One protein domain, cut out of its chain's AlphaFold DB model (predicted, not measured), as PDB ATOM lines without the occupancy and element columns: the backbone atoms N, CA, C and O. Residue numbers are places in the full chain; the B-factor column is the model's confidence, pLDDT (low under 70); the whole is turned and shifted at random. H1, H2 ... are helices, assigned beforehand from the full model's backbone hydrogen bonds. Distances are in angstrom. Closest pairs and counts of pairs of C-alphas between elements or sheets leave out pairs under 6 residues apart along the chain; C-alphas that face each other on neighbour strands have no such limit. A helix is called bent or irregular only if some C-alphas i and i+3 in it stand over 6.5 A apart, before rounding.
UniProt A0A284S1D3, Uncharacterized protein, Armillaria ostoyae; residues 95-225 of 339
ATOM      1  N   PRO A  95     103.738  72.508 106.233       58.34
ATOM      2  CA  PRO A  95     102.807  71.517 105.711       58.34
ATOM      3  C   PRO A  95     103.340  70.924 104.399       58.34
ATOM      4  O   PRO A  95     103.864  71.684 103.575       58.34
ATOM      5  N   ASN A  96     103.126  69.618 104.181       62.00
ATOM      6  CA  ASN A  96     103.520  68.793 103.014       62.00
ATOM      7  C   ASN A  96     104.791  67.938 103.143       62.00
ATOM      8  O   ASN A  96     105.127  67.248 102.182       62.00
ATOM      9  N   LEU A  97     105.470  67.925 104.293       59.34
ATOM     10  CA  LEU A  97     106.644  67.062 104.481       59.34
ATOM     11  C   LEU A  97     106.302  65.629 104.939       59.34
ATOM     12  O   LEU A  97     107.090  64.718 104.695       59.34
ATOM     13  N   LEU A  98     105.118  65.398 105.526       61.56
ATOM     14  CA  LEU A  98     104.632  64.061 105.896       61.56
ATOM     15  C   LEU A  98     103.286  63.749 105.225       61.56
ATOM     16  O   LEU A  98     102.370  64.571 105.303       61.56
ATOM     17  N   PRO A  99     103.113  62.572 104.592       67.56
ATOM     18  CA  PRO A  99     101.799  62.144 104.129       67.56
ATOM     19  C   PRO A  99     100.869  61.946 105.333       67.56
ATOM     20  O   PRO A  99     101.262  61.366 106.343       67.56
ATOM     21  N   PHE A 100      99.623  62.411 105.236       69.25
ATOM     22  CA  PHE A 100      98.629  62.139 106.275       69.25
ATOM     23  C   PHE A 100      98.041  60.731 106.113       69.25
ATOM     24  O   PHE A 100      97.849  60.239 104.999       69.25
ATOM     25  N   MET A 101      97.747  60.083 107.240       74.06
ATOM     26  CA  MET A 101      97.186  58.731 107.274       74.06
ATOM     27  C   MET A 101      95.693  58.726 106.911       74.06
ATOM     28  O   MET A 101      94.995  59.720 107.110       74.06
ATOM     29  N   ALA A 102      95.187  57.583 106.429       81.81
ATOM     30  CA  ALA A 102      93.766  57.397 106.108       81.81
ATOM     31  C   ALA A 102      92.849  57.697 107.306       81.81
ATOM     32  O   ALA A 102      91.818  58.336 107.137       81.81
ATOM     33  N   GLU A 103      93.277  57.340 108.521       87.88
ATOM     34  CA  GLU A 103      92.554  57.633 109.767       87.88
ATOM     35  C   GLU A 103      92.278  59.138 109.950       87.88
ATOM     36  O   GLU A 103      91.178  59.531 110.336       87.88
ATOM     37  N   ILE A 104      93.262  59.994 109.645       90.62
ATOM     38  CA  ILE A 104      93.126  61.452 109.760       90.62
ATOM     39  C   ILE A 104      92.106  61.968 108.738       90.62
ATOM     40  O   ILE A 104      91.253  62.790 109.074       90.62
ATOM     41  N   ASP A 105      92.164  61.461 107.503       91.94
ATOM     42  CA  ASP A 105      91.214  61.827 106.449       91.94
ATOM     43  C   ASP A 105      89.792  61.371 106.800       91.94
ATOM     44  O   ASP A 105      88.858  62.157 106.663       91.94
ATOM     45  N   GLU A 106      89.619  60.162 107.334       92.38
ATOM     46  CA  GLU A 106      88.326  59.638 107.788       92.38
ATOM     47  C   GLU A 106      87.738  60.447 108.951       92.38
ATOM     48  O   GLU A 106      86.544  60.753 108.948       92.38
ATOM     49  N   ALA A 107      88.568  60.832 109.924       94.06
ATOM     50  CA  ALA A 107      88.128  61.597 111.085       94.06
ATOM     51  C   ALA A 107      87.723  63.038 110.730       94.06
ATOM     52  O   ALA A 107      86.784  63.575 111.318       94.06
ATOM     53  N   LEU A 108      88.419  63.682 109.786       96.38
ATOM     54  CA  LEU A 108      88.260  65.117 109.516       96.38
ATOM     55  C   LEU A 108      87.421  65.443 108.285       96.38
ATOM     56  O   LEU A 108      86.781  66.497 108.261       96.38
ATOM     57  N   SER A 109      87.391  64.577 107.269       95.81
ATOM     58  CA  SER A 109      86.652  64.838 106.025       95.81
ATOM     59  C   SER A 109      85.178  65.205 106.241       95.81
ATOM     60  O   SER A 109      84.717  66.144 105.585       95.81
ATOM     61  N   PRO A 110      84.435  64.582 107.183       96.94
ATOM     62  CA  PRO A 110      83.053  64.974 107.470       96.94
ATOM     63  C   PRO A 110      82.893  66.417 107.978       96.94
ATOM     64  O   PRO A 110      81.791  66.961 107.947       96.94
ATOM     65  N   HIS A 111      83.977  67.046 108.438       96.12
ATOM     66  CA  HIS A 111      83.982  68.350 109.100       96.12
ATOM     67  C   HIS A 111      84.651  69.458 108.274       96.12
ATOM     68  O   HIS A 111      84.838  70.565 108.781       96.12
ATOM     69  N   ILE A 112      84.988  69.210 106.998       96.31
ATOM     70  CA  ILE A 112      85.669  70.185 106.121       96.31
ATOM     71  C   ILE A 112      84.955  71.541 106.098       96.31
ATOM     72  O   ILE A 112      85.610  72.584 106.157       96.31
ATOM     73  N   ASP A 113      83.623  71.550 106.028       95.44
ATOM     74  CA  ASP A 113      82.855  72.794 105.988       95.44
ATOM     75  C   ASP A 113      82.968  73.595 107.287       95.44
ATOM     76  O   ASP A 113      83.193  74.806 107.228       95.44
ATOM     77  N   THR A 114      82.896  72.928 108.440       95.88
ATOM     78  CA  THR A 114      83.103  73.551 109.753       95.88
ATOM     79  C   THR A 114      84.522  74.097 109.879       95.88
ATOM     80  O   THR A 114      84.703  75.246 110.268       95.88
ATOM     81  N   LEU A 115      85.541  73.328 109.479       96.69
ATOM     82  CA  LEU A 115      86.942  73.766 109.517       96.69
ATOM     83  C   LEU A 115      87.196  74.970 108.600       96.69
ATOM     84  O   LEU A 115      87.890  75.914 108.978       96.69
ATOM     85  N   ARG A 116      86.570  74.988 107.419       95.69
ATOM     86  CA  ARG A 116      86.599  76.132 106.502       95.69
ATOM     87  C   ARG A 116      85.902  77.360 107.091       95.69
ATOM     88  O   ARG A 116      86.369  78.477 106.881       95.69
ATOM     89  N   GLN A 117      84.785  77.176 107.794       94.75
ATOM     90  CA  GLN A 117      84.088  78.266 108.477       94.75
ATOM     91  C   GLN A 117      84.914  78.813 109.639       94.75
ATOM     92  O   GLN A 117      85.053  80.024 109.739       94.75
ATOM     93  N   LEU A 118      85.544  77.952 110.441       94.50
ATOM     94  CA  LEU A 118      86.469  78.374 111.494       94.50
ATOM     95  C   LEU A 118      87.653  79.165 110.939       94.50
ATOM     96  O   LEU A 118      88.068  80.133 111.558       94.50
ATOM     97  N   LEU A 119      88.168  78.805 109.763       92.81
ATOM     98  CA  LEU A 119      89.235  79.568 109.116       92.81
ATOM     99  C   LEU A 119      88.774  80.964 108.655       92.81
ATOM    100  O   LEU A 119      89.527  81.925 108.750       92.81
ATOM    101  N   LYS A 120      87.555  81.090 108.115       90.38
ATOM    102  CA  LYS A 120      87.086  82.337 107.476       90.38
ATOM    103  C   LYS A 120      86.316  83.271 108.404       90.38
ATOM    104  O   LYS A 120      86.412  84.486 108.277       90.38
ATOM    105  N   ASN A 121      85.457  82.703 109.238       89.62
ATOM    106  CA  ASN A 121      84.543  83.415 110.117       89.62
ATOM    107  C   ASN A 121      84.131  82.505 111.293       89.62
ATOM    108  O   ASN A 121      83.042  81.918 111.259       89.62
ATOM    109  N   PRO A 122      84.968  82.393 112.343       88.94
ATOM    110  CA  PRO A 122      84.682  81.570 113.516       88.94
ATOM    111  C   PRO A 122      83.315  81.840 114.145       88.94
ATOM    112  O   PRO A 122      82.657  80.909 114.591       88.94
ATOM    113  N   SER A 123      82.847  83.092 114.126       88.25
ATOM    114  CA  SER A 123      81.559  83.491 114.707       88.25
ATOM    115  C   SER A 123      80.340  82.866 114.019       88.25
ATOM    116  O   SER A 123      79.238  82.954 114.552       88.25
ATOM    117  N   SER A 124      80.516  82.265 112.838       91.31
ATOM    118  CA  SER A 124      79.454  81.529 112.140       91.31
ATOM    119  C   SER A 124      79.241  80.103 112.660       91.31
ATOM    120  O   SER A 124      78.221  79.497 112.336       91.31
ATOM    121  N   VAL A 125      80.164  79.583 113.474       93.06
ATOM    122  CA  VAL A 125      80.096  78.230 114.036       93.06
ATOM    123  C   VAL A 125      79.578  78.298 115.478       93.06
ATOM    124  O   VAL A 125      80.048  79.142 116.245       93.06
ATOM    125  N   PRO A 126      78.626  77.435 115.884       93.31
ATOM    126  CA  PRO A 126      78.160  77.386 117.265       93.31
ATOM    127  C   PRO A 126      79.298  77.082 118.245       93.31
ATOM    128  O   PRO A 126      80.076  76.148 118.051       93.31
ATOM    129  N   VAL A 127      79.365  77.850 119.335       91.00
ATOM    130  CA  VAL A 127      80.395  77.690 120.377       91.00
ATOM    131  C   VAL A 127      80.349  76.291 121.001       91.00
ATOM    132  O   VAL A 127      81.396  75.712 121.278       91.00
ATOM    133  N   ASP A 128      79.148  75.733 121.169       88.12
ATOM    134  CA  ASP A 128      78.922  74.419 121.790       88.12
ATOM    135  C   ASP A 128      79.505  73.254 120.969       88.12
ATOM    136  O   ASP A 128      79.823  72.201 121.526       88.12
ATOM    137  N   ASP A 129      79.704  73.457 119.662       89.75
ATOM    138  CA  ASP A 129      80.294  72.466 118.761       89.75
ATOM    139  C   ASP A 129      81.832  72.541 118.747       89.75
ATOM    140  O   ASP A 129      82.502  71.645 118.233       89.75
ATOM    141  N   VAL A 130      82.421  73.598 119.322       94.62
ATOM    142  CA  VAL A 130      83.862  73.878 119.266       94.62
ATOM    143  C   VAL A 130      84.393  74.183 120.673       94.62
ATOM    144  O   VAL A 130      84.565  75.349 121.038       94.62
ATOM    145  N   PRO A 131      84.743  73.151 121.465       95.12
ATOM    146  CA  PRO A 131      85.237  73.324 122.837       95.12
ATOM    147  C   PRO A 131      86.430  74.286 122.964       95.12
ATOM    148  O   PRO A 131      86.505  75.073 123.907       95.12
ATOM    149  N   ALA A 132      87.322  74.295 121.969       94.19
ATOM    150  CA  ALA A 132      88.441  75.233 121.892       94.19
ATOM    151  C   ALA A 132      87.990  76.706 121.844       94.19
ATOM    152  O   ALA A 132      88.624  77.577 122.442       94.19
ATOM    153  N   MET A 133      86.871  76.991 121.173       95.56
ATOM    154  CA  MET A 133      86.288  78.330 121.105       95.56
ATOM    155  C   MET A 133      85.681  78.715 122.454       95.56
ATOM    156  O   MET A 133      85.947  79.808 122.954       95.56
ATOM    157  N   ALA A 134      84.932  77.801 123.081       94.50
ATOM    158  CA  ALA A 134      84.392  78.003 124.425       94.50
ATOM    159  C   ALA A 134      85.510  78.309 125.442       94.50
ATOM    160  O   ALA A 134      85.388  79.224 126.262       94.50
ATOM    161  N   TRP A 135      86.636  77.598 125.342       94.81
ATOM    162  CA  TRP A 135      87.823  77.819 126.165       94.81
ATOM    163  C   TRP A 135      88.454  79.202 125.943       94.81
ATOM    164  O   TRP A 135      88.742  79.898 126.920       94.81
ATOM    165  N   LEU A 136      88.613  79.647 124.690       94.12
ATOM    166  CA  LEU A 136      89.137  80.986 124.375       94.12
ATOM    167  C   LEU A 136      88.241  82.094 124.938       94.12
ATOM    168  O   LEU A 136      88.727  83.006 125.613       94.12
ATOM    169  N   LEU A 137      86.928  81.977 124.736       94.12
ATOM    170  CA  LEU A 137      85.954  82.948 125.231       94.12
ATOM    171  C   LEU A 137      85.945  83.013 126.763       94.12
ATOM    172  O   LEU A 137      85.936  84.106 127.332       94.12
ATOM    173  N   LYS A 138      86.042  81.865 127.447       94.50
ATOM    174  CA  LYS A 138      86.182  81.801 128.912       94.50
ATOM    175  C   LYS A 138      87.430  82.542 129.407       94.50
ATOM    176  O   LYS A 138      87.393  83.153 130.474       94.50
ATOM    177  N   GLN A 139      88.512  82.534 128.628       91.75
ATOM    178  CA  GLN A 139      89.740  83.285 128.916       91.75
ATOM    179  C   GLN A 139      89.712  84.745 128.454       91.75
ATOM    180  O   GLN A 139      90.704  85.448 128.640       91.75
ATOM    181  N   LYS A 140      88.599  85.216 127.877       93.94
ATOM    182  CA  LYS A 140      88.475  86.554 127.274       93.94
ATOM    183  C   LYS A 140      89.503  86.793 126.158       93.94
ATOM    184  O   LYS A 140      89.995  87.907 125.993       93.94
ATOM    185  N   LYS A 141      89.840  85.735 125.421       91.44
ATOM    186  CA  LYS A 141      90.752  85.751 124.276       91.44
ATOM    187  C   LYS A 141      89.970  85.786 122.967       91.44
ATOM    188  O   LYS A 141      88.870  85.242 122.891       91.44
ATOM    189  N   ASP A 142      90.548  86.417 121.951       88.56
ATOM    190  CA  ASP A 142      89.953  86.518 120.617       88.56
ATOM    191  C   ASP A 142      90.084  85.186 119.847       88.56
ATOM    192  O   ASP A 142      91.215  84.754 119.599       88.56
ATOM    193  N   PRO A 143      88.971  84.547 119.434       89.06
ATOM    194  CA  PRO A 143      88.975  83.312 118.650       89.06
ATOM    195  C   PRO A 143      89.744  83.362 117.322       89.06
ATOM    196  O   PRO A 143      90.159  82.310 116.842       89.06
ATOM    197  N   LEU A 144      89.914  84.548 116.725       83.50
ATOM    198  CA  LEU A 144      90.578  84.714 115.426       83.50
ATOM    199  C   LEU A 144      92.105  84.734 115.521       83.50
ATOM    200  O   LEU A 144      92.777  84.229 114.631       83.50
ATOM    201  N   SER A 145      92.650  85.336 116.577       83.38
ATOM    202  CA  SER A 145      94.083  85.650 116.665       83.38
ATOM    203  C   SER A 145      94.808  84.946 117.811       83.38
ATOM    204  O   SER A 145      96.037  84.965 117.882       83.38
ATOM    205  N   SER A 146      94.071  84.319 118.728       86.88
ATOM    206  CA  SER A 146      94.670  83.746 119.930       86.88
ATOM    207  C   SER A 146      95.182  82.331 119.704       86.88
ATOM    208  O   SER A 146      94.450  81.442 119.271       86.88
ATOM    209  N   VAL A 147      96.432  82.112 120.108       87.12
ATOM    210  CA  VAL A 147      97.059  80.788 120.133       87.12
ATOM    211  C   VAL A 147      96.346  79.873 121.123       87.12
ATOM    212  O   VAL A 147      96.050  80.257 122.263       87.12
ATOM    213  N   VAL A 148      96.119  78.636 120.687       88.38
ATOM    214  CA  VAL A 148      95.529  77.570 121.492       88.38
ATOM    215  C   VAL A 148      96.604  76.512 121.760       88.38
ATOM    216  O   VAL A 148      96.902  75.706 120.877       88.38
ATOM    217  N   PRO A 149      97.204  76.493 122.966       84.94
ATOM    218  CA  PRO A 149      98.327  75.607 123.264       84.94
ATOM    219  C   PRO A 149      97.904  74.145 123.472       84.94
ATOM    220  O   PRO A 149      98.768  73.277 123.557       84.94
ATOM    221  N   ILE A 150      96.597  73.859 123.563       87.25
ATOM    222  CA  ILE A 150      96.102  72.540 123.960       87.25
ATOM    223  C   ILE A 150      96.339  71.494 122.861       87.25
ATOM    224  O   ILE A 150      95.776  71.573 121.767       87.25
ATOM    225  N   THR A 151      97.205  70.527 123.167       85.69
ATOM    226  CA  THR A 151      97.697  69.466 122.269       85.69
ATOM    227  C   THR A 151      97.755  68.080 122.929       85.69
ATOM    228  O   THR A 151      98.151  67.122 122.264       85.69
ATOM    229  N   GLY A 152      97.310  67.958 124.188       85.25
ATOM    230  CA  GLY A 152      97.395  66.736 124.995       85.25
ATOM    231  C   GLY A 152      96.919  65.472 124.293       85.25
ATOM    232  O   GLY A 152      95.891  65.466 123.615       85.25
ATOM    233  N   GLY A 153      97.664  64.383 124.478       81.81
ATOM    234  CA  GLY A 153      97.334  63.072 123.913       81.81
ATOM    235  C   GLY A 153      97.626  62.896 122.415       81.81
ATOM    236  O   GLY A 153      97.349  61.819 121.894       81.81
ATOM    237  N   ILE A 154      98.194  63.897 121.730       84.81
ATOM    238  CA  ILE A 154      98.517  63.836 120.294       84.81
ATOM    239  C   ILE A 154     100.036  63.847 120.085       84.81
ATOM    240  O   ILE A 154     100.735  64.731 120.586       84.81
ATOM    241  N   SER A 155     100.545  62.884 119.311       79.31
ATOM    242  CA  SER A 155     101.968  62.790 118.958       79.31
ATOM    243  C   SER A 155     102.420  63.951 118.057       79.31
ATOM    244  O   SER A 155     101.602  64.576 117.381       79.31
ATOM    245  N   GLN A 156     103.722  64.250 118.013       76.44
ATOM    246  CA  GLN A 156     104.248  65.262 117.083       76.44
ATOM    247  C   GLN A 156     104.004  64.878 115.615       76.44
ATOM    248  O   GLN A 156     103.605  65.730 114.824       76.44
ATOM    249  N   ASP A 157     104.141  63.594 115.278       76.69
ATOM    250  CA  ASP A 157     103.889  63.087 113.926       76.69
ATOM    251  C   ASP A 157     102.425  63.290 113.511       76.69
ATOM    252  O   ASP A 157     102.157  63.787 112.417       76.69
ATOM    253  N   ASP A 158     101.467  62.998 114.402       85.00
ATOM    254  CA  ASP A 158     100.048  63.281 114.154       85.00
ATOM    255  C   ASP A 158      99.805  64.786 113.974       85.00
ATOM    256  O   ASP A 158      99.015  65.185 113.122       85.00
ATOM    257  N   GLN A 159     100.481  65.647 114.744       85.69
ATOM    258  CA  GLN A 159     100.345  67.099 114.591       85.69
ATOM    259  C   GLN A 159     100.883  67.592 113.238       85.69
ATOM    260  O   GLN A 159     100.222  68.399 112.579       85.69
ATOM    261  N   ALA A 160     102.030  67.087 112.785       81.75
ATOM    262  CA  ALA A 160     102.585  67.412 111.471       81.75
ATOM    263  C   ALA A 160     101.718  66.852 110.322       81.75
ATOM    264  O   ALA A 160     101.468  67.534 109.318       81.75
ATOM    265  N   ALA A 161     101.180  65.639 110.481       84.69
ATOM    266  CA  ALA A 161     100.244  65.039 109.536       84.69
ATOM    267  C   ALA A 161      98.920  65.823 109.464       84.69
ATOM    268  O   ALA A 161      98.412  66.065 108.368       84.69
ATOM    269  N   LEU A 162      98.397  66.300 110.600       90.31
ATOM    270  CA  LEU A 162      97.237  67.195 110.665       90.31
ATOM    271  C   LEU A 162      97.492  68.509 109.924       90.31
ATOM    272  O   LEU A 162      96.643  68.932 109.137       90.31
ATOM    273  N   ASN A 163      98.660  69.128 110.121       89.75
ATOM    274  CA  ASN A 163      99.040  70.338 109.390       89.75
ATOM    275  C   ASN A 163      99.046  70.088 107.878       89.75
ATOM    276  O   ASN A 163      98.499  70.887 107.116       89.75
ATOM    277  N   THR A 164      99.599  68.953 107.437       89.06
ATOM    278  CA  THR A 164      99.607  68.581 106.018       89.06
ATOM    279  C   THR A 164      98.200  68.314 105.485       89.06
ATOM    280  O   THR A 164      97.858  68.794 104.403       89.06
ATOM    281  N   TRP A 165      97.354  67.594 106.224       92.69
ATOM    282  CA  TRP A 165      95.967  67.358 105.820       92.69
ATOM    283  C   TRP A 165      95.204  68.674 105.665       92.69
ATOM    284  O   TRP A 165      94.595  68.918 104.623       92.69
ATOM    285  N   PHE A 166      95.295  69.554 106.663       93.31
ATOM    286  CA  PHE A 166      94.574  70.824 106.687       93.31
ATOM    287  C   PHE A 166      94.983  71.728 105.516       93.31
ATOM    288  O   PHE A 166      94.115  72.241 104.811       93.31
ATOM    289  N   ASP A 167      96.288  71.847 105.249       91.50
ATOM    290  CA  ASP A 167      96.842  72.624 104.130       91.50
ATOM    291  C   ASP A 167      96.321  72.154 102.761       91.50
ATOM    292  O   ASP A 167      96.059  72.976 101.881       91.50
ATOM    293  N   ASN A 168      96.138  70.839 102.589       90.19
ATOM    294  CA  ASN A 168      95.723  70.237 101.321       90.19
ATOM    295  C   ASN A 168      94.205  70.153 101.135       90.19
ATOM    296  O   ASN A 168      93.722  70.246 100.005       90.19
ATOM    297  N   LYS A 169      93.451  69.912 102.210       93.62
ATOM    298  CA  LYS A 169      92.044  69.491 102.127       93.62
ATOM    299  C   LYS A 169      91.062  70.593 102.484       93.62
ATOM    300  O   LYS A 169      89.953  70.596 101.953       93.62
ATOM    301  N   VAL A 170      91.445  71.544 103.337       94.94
ATOM    302  CA  VAL A 170      90.553  72.642 103.729       94.94
ATOM    303  C   VAL A 170      90.627  73.766 102.688       94.94
ATOM    304  O   VAL A 170      91.694  74.351 102.474       94.94
ATOM    305  N   PRO A 171      89.509  74.130 102.027       94.00
ATOM    306  CA  PRO A 171      89.540  75.126 100.962       94.00
ATOM    307  C   PRO A 171      90.033  76.496 101.439       94.00
ATOM    308  O   PRO A 171      89.397  77.151 102.266       94.00
ATOM    309  N   GLY A 172      91.139  76.953 100.849       89.50
ATOM    310  CA  GLY A 172      91.781  78.230 101.166       89.50
ATOM    311  C   GLY A 172      92.893  78.140 102.214       89.50
ATOM    312  O   GLY A 172      93.682  79.072 102.300       89.50
ATOM    313  N   ALA A 173      93.032  77.026 102.941       91.00
ATOM    314  CA  ALA A 173      94.015  76.893 104.019       91.00
ATOM    315  C   ALA A 173      95.461  77.140 103.566       91.00
ATOM    316  O   ALA A 173      96.205  77.842 104.249       91.00
ATOM    317  N   LYS A 174      95.832  76.652 102.377       87.75
ATOM    318  CA  LYS A 174      97.179  76.811 101.812       87.75
ATOM    319  C   LYS A 174      97.674  78.256 101.728       87.75
ATOM    320  O   LYS A 174      98.863  78.513 101.887       87.75
ATOM    321  N   TRP A 175      96.767  79.198 101.487       86.69
ATOM    322  CA  TRP A 175      97.091  80.622 101.345       86.69
ATOM    323  C   TRP A 175      97.020  81.388 102.672       86.69
ATOM    324  O   TRP A 175      97.434  82.540 102.736       86.69
ATOM    325  N   HIS A 176      96.521  80.736 103.722       84.50
ATOM    326  CA  HIS A 176      96.153  81.327 105.006       84.50
ATOM    327  C   HIS A 176      96.807  80.583 106.180       84.50
ATOM    328  O   HIS A 176      96.214  80.439 107.240       84.50
ATOM    329  N   ARG A 177      98.037  80.074 106.000       83.31
ATOM    330  CA  ARG A 177      98.749  79.252 107.002       83.31
ATOM    331  C   ARG A 177      98.852  79.904 108.382       83.31
ATOM    332  O   ARG A 177      98.630  79.237 109.389       83.31
ATOM    333  N   LEU A 178      99.117  81.208 108.425       79.75
ATOM    334  CA  LEU A 178      99.193  81.978 109.672       79.75
ATOM    335  C   LEU A 178      97.843  82.084 110.399       79.75
ATOM    336  O   LEU A 178      97.828  82.313 111.602       79.75
ATOM    337  N   ASP A 179      96.736  81.869 109.688       82.44
ATOM    338  CA  ASP A 179      95.373  81.995 110.212       82.44
ATOM    339  C   ASP A 179      94.840  80.667 110.790       82.44
ATOM    340  O   ASP A 179      93.730  80.613 111.322       82.44
ATOM    341  N   TRP A 180      95.615  79.574 110.725       87.25
ATOM    342  CA  TRP A 180      95.220  78.297 111.331       87.25
ATOM    343  C   TRP A 180      96.322  77.553 112.079       87.25
ATOM    344  O   TRP A 180      95.989  76.830 113.022       87.25
ATOM    345  N   ILE A 181      97.605  77.706 111.730       83.75
ATOM    346  CA  ILE A 181      98.692  77.018 112.444       83.75
ATOM    347  C   ILE A 181      98.726  77.506 113.897       83.75
ATOM    348  O   ILE A 181      98.947  78.680 114.172       83.75
ATOM    349  N   GLY A 182      98.479  76.596 114.844       80.62
ATOM    350  CA  GLY A 182      98.445  76.913 116.279       80.62
ATOM    351  C   GLY A 182      97.215  77.704 116.754       80.62
ATOM    352  O   GLY A 182      97.130  78.035 117.937       80.62
ATOM    353  N   LEU A 183      96.255  77.978 115.866       89.31
ATOM    354  CA  LEU A 183      95.038  78.738 116.159       89.31
ATOM    355  C   LEU A 183      93.805  77.826 116.259       89.31
ATOM    356  O   LEU A 183      93.889  76.593 116.189       89.31
ATOM    357  N   LEU A 184      92.638  78.445 116.442       93.56
ATOM    358  CA  LEU A 184      91.363  77.767 116.660       93.56
ATOM    359  C   LEU A 184      91.028  76.660 115.635       93.56
ATOM    360  O   LEU A 184      90.625  75.580 116.078       93.56
ATOM    361  N   PRO A 185      91.199  76.847 114.306       94.94
ATOM    362  CA  PRO A 185      90.847  75.804 113.338       94.94
ATOM    363  C   PRO A 185      91.670  74.524 113.529       94.94
ATOM    364  O   PRO A 185      91.136  73.412 113.461       94.94
ATOM    365  N   MET A 186      92.962  74.664 113.838       93.94
ATOM    366  CA  MET A 186      93.832  73.521 114.092       93.94
ATOM    367  C   MET A 186      93.539  72.869 115.447       93.94
ATOM    368  O   MET A 186      93.483  71.645 115.542       93.94
ATOM    369  N   ALA A 187      93.272  73.657 116.492       94.25
ATOM    370  CA  ALA A 187      92.864  73.119 117.790       94.25
ATOM    371  C   ALA A 187      91.574  72.287 117.699       94.25
ATOM    372  O   ALA A 187      91.465  71.216 118.303       94.25
ATOM    373  N   HIS A 188      90.609  72.736 116.893       96.38
ATOM    374  CA  HIS A 188      89.403  71.960 116.638       96.38
ATOM    375  C   HIS A 188      89.699  70.684 115.838       96.38
ATOM    376  O   HIS A 188      89.208  69.621 116.203       96.38
ATOM    377  N   SER A 189      90.573  70.748 114.828       95.81
ATOM    378  CA  SER A 189      91.009  69.565 114.061       95.81
ATOM    379  C   SER A 189      91.632  68.491 114.961       95.81
ATOM    380  O   SER A 189      91.274  67.317 114.889       95.81
ATOM    381  N   ARG A 190      92.498  68.903 115.890       94.69
ATOM    382  CA  ARG A 190      93.079  68.031 116.923       94.69
ATOM    383  C   ARG A 190      92.007  67.379 117.800       94.69
ATOM    384  O   ARG A 190      92.065  66.180 118.062       94.69
ATOM    385  N   THR A 191      90.998  68.157 118.196       95.88
ATOM    386  CA  THR A 191      89.868  67.664 119.000       95.88
ATOM    387  C   THR A 191      89.049  66.629 118.230       95.88
ATOM    388  O   THR A 191      88.668  65.615 118.801       95.88
ATOM    389  N   LEU A 192      88.803  66.841 116.934       96.19
ATOM    390  CA  LEU A 192      88.067  65.899 116.084       96.19
ATOM    391  C   LEU A 192      88.802  64.559 115.935       96.19
ATOM    392  O   LEU A 192      88.191  63.505 116.119       96.19
ATOM    393  N   LEU A 193      90.115  64.589 115.674       94.94
ATOM    394  CA  LEU A 193      90.933  63.374 115.602       94.94
ATOM    395  C   LEU A 193      90.892  62.597 116.925       94.94
ATOM    396  O   LEU A 193      90.626  61.395 116.942       94.94
ATOM    397  N   MET A 194      91.094  63.289 118.048       93.62
ATOM    398  CA  MET A 194      91.059  62.653 119.365       93.62
ATOM    399  C   MET A 194      89.668  62.120 119.715       93.62
ATOM    400  O   MET A 194      89.552  61.042 120.298       93.62
ATOM    401  N   ALA A 195      88.608  62.816 119.309       93.19
ATOM    402  CA  ALA A 195      87.238  62.371 119.524       93.19
ATOM    403  C   ALA A 195      86.928  61.098 118.732       93.19
ATOM    404  O   ALA A 195      86.251  60.219 119.261       93.19
ATOM    405  N   SER A 196      87.457  60.970 117.508       92.94
ATOM    406  CA  SER A 196      87.407  59.724 116.735       92.94
ATOM    407  C   SER A 196      88.061  58.570 117.507       92.94
ATOM    408  O   SER A 196      87.413  57.556 117.772       92.94
ATOM    409  N   ARG A 197      89.304  58.764 117.972       90.75
ATOM    410  CA  ARG A 197      90.099  57.740 118.678       90.75
ATOM    411  C   ARG A 197      89.517  57.319 120.029       90.75
ATOM    412  O   ARG A 197      89.579  56.150 120.400       90.75
ATOM    413  N   LEU A 198      88.952  58.261 120.783       89.31
ATOM    414  CA  LEU A 198      88.445  58.024 122.141       89.31
ATOM    415  C   LEU A 198      86.954  57.679 122.194       89.31
ATOM    416  O   LEU A 198      86.427  57.419 123.282       89.31
ATOM    417  N   LYS A 199      86.271  57.654 121.044       88.00
ATOM    418  CA  LYS A 199      84.823  57.456 120.939       88.00
ATOM    419  C   LYS A 199      84.336  56.247 121.730       88.00
ATOM    420  O   LYS A 199      83.489  56.397 122.609       88.00
ATOM    421  N   ASP A 200      84.888  55.066 121.469       85.56
ATOM    422  CA  ASP A 200      84.429  53.827 122.105       85.56
ATOM    423  C   ASP A 200      84.746  53.796 123.606       85.56
ATOM    424  O   ASP A 200      83.913  53.385 124.421       85.56
ATOM    425  N   THR A 201      85.912  54.319 123.991       86.19
ATOM    426  CA  THR A 201      86.330  54.456 125.392       86.19
ATOM    427  C   THR A 201      85.352  55.330 126.175       86.19
ATOM    428  O   THR A 201      84.868  54.936 127.243       86.19
ATOM    429  N   PHE A 202      85.001  56.502 125.641       86.38
ATOM    430  CA  PHE A 202      84.069  57.416 126.294       86.38
ATOM    431  C   PHE A 202      82.632  56.909 126.264       86.38
ATOM    432  O   PHE A 202      81.948  56.987 127.288       86.38
ATOM    433  N   LEU A 203      82.180  56.312 125.159       82.62
ATOM    434  CA  LEU A 203      80.863  55.679 125.097       82.62
ATOM    435  C   LEU A 203      80.734  54.556 126.129       82.62
ATOM    436  O   LEU A 203      79.689  54.432 126.764       82.62
ATOM    437  N   SER A 204      81.793  53.777 126.363       81.69
ATOM    438  CA  SER A 204      81.796  52.734 127.391       81.69
ATOM    439  C   SER A 204      81.774  53.305 128.816       81.69
ATOM    440  O   SER A 204      81.026  52.813 129.663       81.69
ATOM    441  N   LYS A 205      82.537  54.374 129.077       81.75
ATOM    442  CA  LYS A 205      82.671  54.998 130.406       81.75
ATOM    443  C   LYS A 205      81.447  55.826 130.821       81.75
ATOM    444  O   LYS A 205      81.089  55.833 131.995       81.75
ATOM    445  N   TYR A 206      80.782  56.494 129.876       77.25
ATOM    446  CA  TYR A 206      79.733  57.489 130.153       77.25
ATOM    447  C   TYR A 206      78.325  57.082 129.681       77.25
ATOM    448  O   TYR A 206      77.464  57.950 129.540       77.25
ATOM    449  N   ARG A 207      78.049  55.776 129.506       66.06
ATOM    450  CA  ARG A 207      76.792  55.192 128.960       66.06
ATOM    451  C   ARG A 207      75.459  55.787 129.454       66.06
ATOM    452  O   ARG A 207      74.444  55.577 128.801       66.06
ATOM    453  N   LYS A 208      75.422  56.448 130.616       58.59
ATOM    454  CA  LYS A 208      74.194  56.954 131.260       58.59
ATOM    455  C   LYS A 208      73.961  58.466 131.127       58.59
ATOM    456  O   LYS A 208      72.868  58.911 131.461       58.59
ATOM    457  N   ASN A 209      74.930  59.242 130.641       58.00
ATOM    458  CA  ASN A 209      74.798  60.697 130.503       58.00
ATOM    459  C   ASN A 209      74.651  61.094 129.028       58.00
ATOM    460  O   ASN A 209      75.158  60.401 128.146       58.00
ATOM    461  N   ARG A 210      73.999  62.235 128.751       59.81
ATOM    462  CA  ARG A 210      74.136  62.917 127.452       59.81
ATOM    463  C   ARG A 210      75.607  63.311 127.293       59.81
ATOM    464  O   ARG A 210      76.037  64.324 127.830       59.81
ATOM    465  N   LEU A 211      76.384  62.451 126.643       68.12
ATOM    466  CA  LEU A 211      77.803  62.666 126.407       68.12
ATOM    467  C   LEU A 211      77.962  63.689 125.280       68.12
ATOM    468  O   LEU A 211      77.640  63.386 124.133       68.12
ATOM    469  N   ASN A 212      78.491  64.870 125.595       85.81
ATOM    470  CA  ASN A 212      79.104  65.712 124.577       85.81
ATOM    471  C   ASN A 212      80.527  65.185 124.333       85.81
ATOM    472  O   ASN A 212      81.427  65.384 125.148       85.81
ATOM    473  N   LEU A 213      80.699  64.432 123.242       89.69
ATOM    474  CA  LEU A 213      81.955  63.745 122.938       89.69
ATOM    475  C   LEU A 213      83.118  64.731 122.770       89.69
ATOM    476  O   LEU A 213      84.211  64.465 123.264       89.69
ATOM    477  N   LEU A 214      82.883  65.867 122.109       92.94
ATOM    478  CA  LEU A 214      83.921  66.864 121.849       92.94
ATOM    479  C   LEU A 214      84.353  67.558 123.138       92.94
ATOM    480  O   LEU A 214      85.547  67.710 123.371       92.94
ATOM    481  N   GLU A 215      83.406  67.910 124.007       92.06
ATOM    482  CA  GLU A 215      83.706  68.518 125.307       92.06
ATOM    483  C   GLU A 215      84.539  67.577 126.190       92.06
ATOM    484  O   GLU A 215      85.568  67.983 126.722       92.06
ATOM    485  N   LYS A 216      84.173  66.290 126.271       91.56
ATOM    486  CA  LYS A 216      84.963  65.301 127.029       91.56
ATOM    487  C   LYS A 216      86.321  65.005 126.416       91.56
ATOM    488  O   LYS A 216      87.276  64.757 127.146       91.56
ATOM    489  N   THR A 217      86.419  65.062 125.095       93.38
ATOM    490  CA  THR A 217      87.708  64.963 124.410       93.38
ATOM    491  C   THR A 217      88.587  66.161 124.737       93.38
ATOM    492  O   THR A 217      89.759  65.985 125.043       93.38
ATOM    493  N   TRP A 218      88.025  67.367 124.736       94.56
ATOM    494  CA  TRP A 218      88.753  68.579 125.083       94.56
ATOM    495  C   TRP A 218      89.257  68.565 126.526       94.56
ATOM    496  O   TRP A 218      90.429  68.838 126.755       94.56
ATOM    497  N   GLU A 219      88.399  68.196 127.484       92.44
ATOM    498  CA  GLU A 219      88.796  68.001 128.885       92.44
ATOM    499  C   GLU A 219      89.955  67.004 128.996       92.44
ATOM    500  O   GLU A 219      90.950  67.292 129.654       92.44
ATOM    501  N   TYR A 220      89.868  65.868 128.295       91.81
ATOM    502  CA  TYR A 220      90.946  64.883 128.264       91.81
ATOM    503  C   TYR A 220      92.249  65.481 127.721       91.81
ATOM    504  O   TYR A 220      93.293  65.312 128.342       91.81
ATOM    505  N   MET A 221      92.200  66.200 126.597       92.44
ATOM    506  CA  MET A 221      93.382  66.842 126.016       92.44
ATOM    507  C   MET A 221      93.981  67.908 126.946       92.44
ATOM    508  O   MET A 221      95.197  68.015 127.034       92.44
ATOM    509  N   ASP A 222      93.160  68.686 127.654       91.00
ATOM    510  CA  ASP A 222      93.625  69.699 128.612       91.00
ATOM    511  C   ASP A 222      94.283  69.046 129.843       91.00
ATOM    512  O   ASP A 222      95.398  69.401 130.223       91.00
ATOM    513  N   GLU A 223      93.654  68.008 130.408       89.44
ATOM    514  CA  GLU A 223      94.215  67.203 131.506       89.44
ATOM    515  C   GLU A 223      95.532  66.523 131.111       89.44
ATOM    516  O   GLU A 223      96.431  66.364 131.939       89.44
ATOM    517  N   HIS A 224      95.656  66.145 129.837       83.88
ATOM    518  CA  HIS A 224      96.821  65.458 129.293       83.88
ATOM    519  C   HIS A 224      97.814  66.409 128.626       83.88
ATOM    520  O   HIS A 224      98.658  65.972 127.858       83.88
ATOM    521  N   MET A 225      97.773  67.711 128.922       75.25
ATOM    522  CA  MET A 225      98.744  68.671 128.385       75.25
ATOM    523  C   MET A 225     100.185  68.395 128.823       75.25
ATOM    524  O   MET A 225     101.118  68.530 128.035       75.25
TER     525      MET A 225
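This is residues 95 to 225 of the 339 residues of an uncharacterized protein of Armillaria ostoyae (UniProt A0A284S1D3). One long, kinked helix, H4, runs through the middle, and the other helices pack round it at mostly crossed angles: H1, bent into two arms, H2, H3, and H5, which folds back across H4 after a short link. The 131 printed residues hold five named helices, H1 to H5 in chain order, and no named strand; the class is all helix. The whole is compact, with a radius of gyration of the C-alphas of 14.0 A, and spans 44 by 35 by 25 A.

H4, residues 184 to 205, is 28.0 A long from C-alpha 184 at (91.363, 77.767, 116.660); it is irregular, C-alphas 197 and 200 being 7.7 A apart, with a kink of 64 degrees near residue 198. H5 is residues 213 to 223, 15.4 A, ending at (94.215, 67.203, 131.506). H3 is residues 156 to 169, 19.8 A; H2 is residues 131 to 138, 10.5 A. H1, residues 102 to 120, was assigned as one helix by its hydrogen bonds but is bent, C-alphas 110 and 113 being 8.0 A apart. Its arms are H1a, residues 102 to 110, 13.2 A, and H1b, residues 113 to 120, 10.5 A; H1a is irregular, C-alphas 107 and 110 being 7.1 A apart.

The hub H4 touches H5 about perpendicular, 77 degrees; the closest C-alphas, of Ala 195 and Thr 217, are 5.6 A apart. With residues 184 to 189 alone it touches H1b, closest at the C-alphas of Leu 118 and Pro 185, 5.4 A. H3 and H5 are apart. Every O i to N i+4 pair is within hydrogen-bond range in H1b, H2, H3 and H5, against 4 of 5 in H1a and 16 of 18 in H4.

The farthest C-alphas, of Trp 175 and Lys 208, are 44.5 A apart. The printed part has no cut. The links H2 to H3 and H3 to H4 are long. Residues 95 to 100 and 207 to 211 have pLDDT under 70.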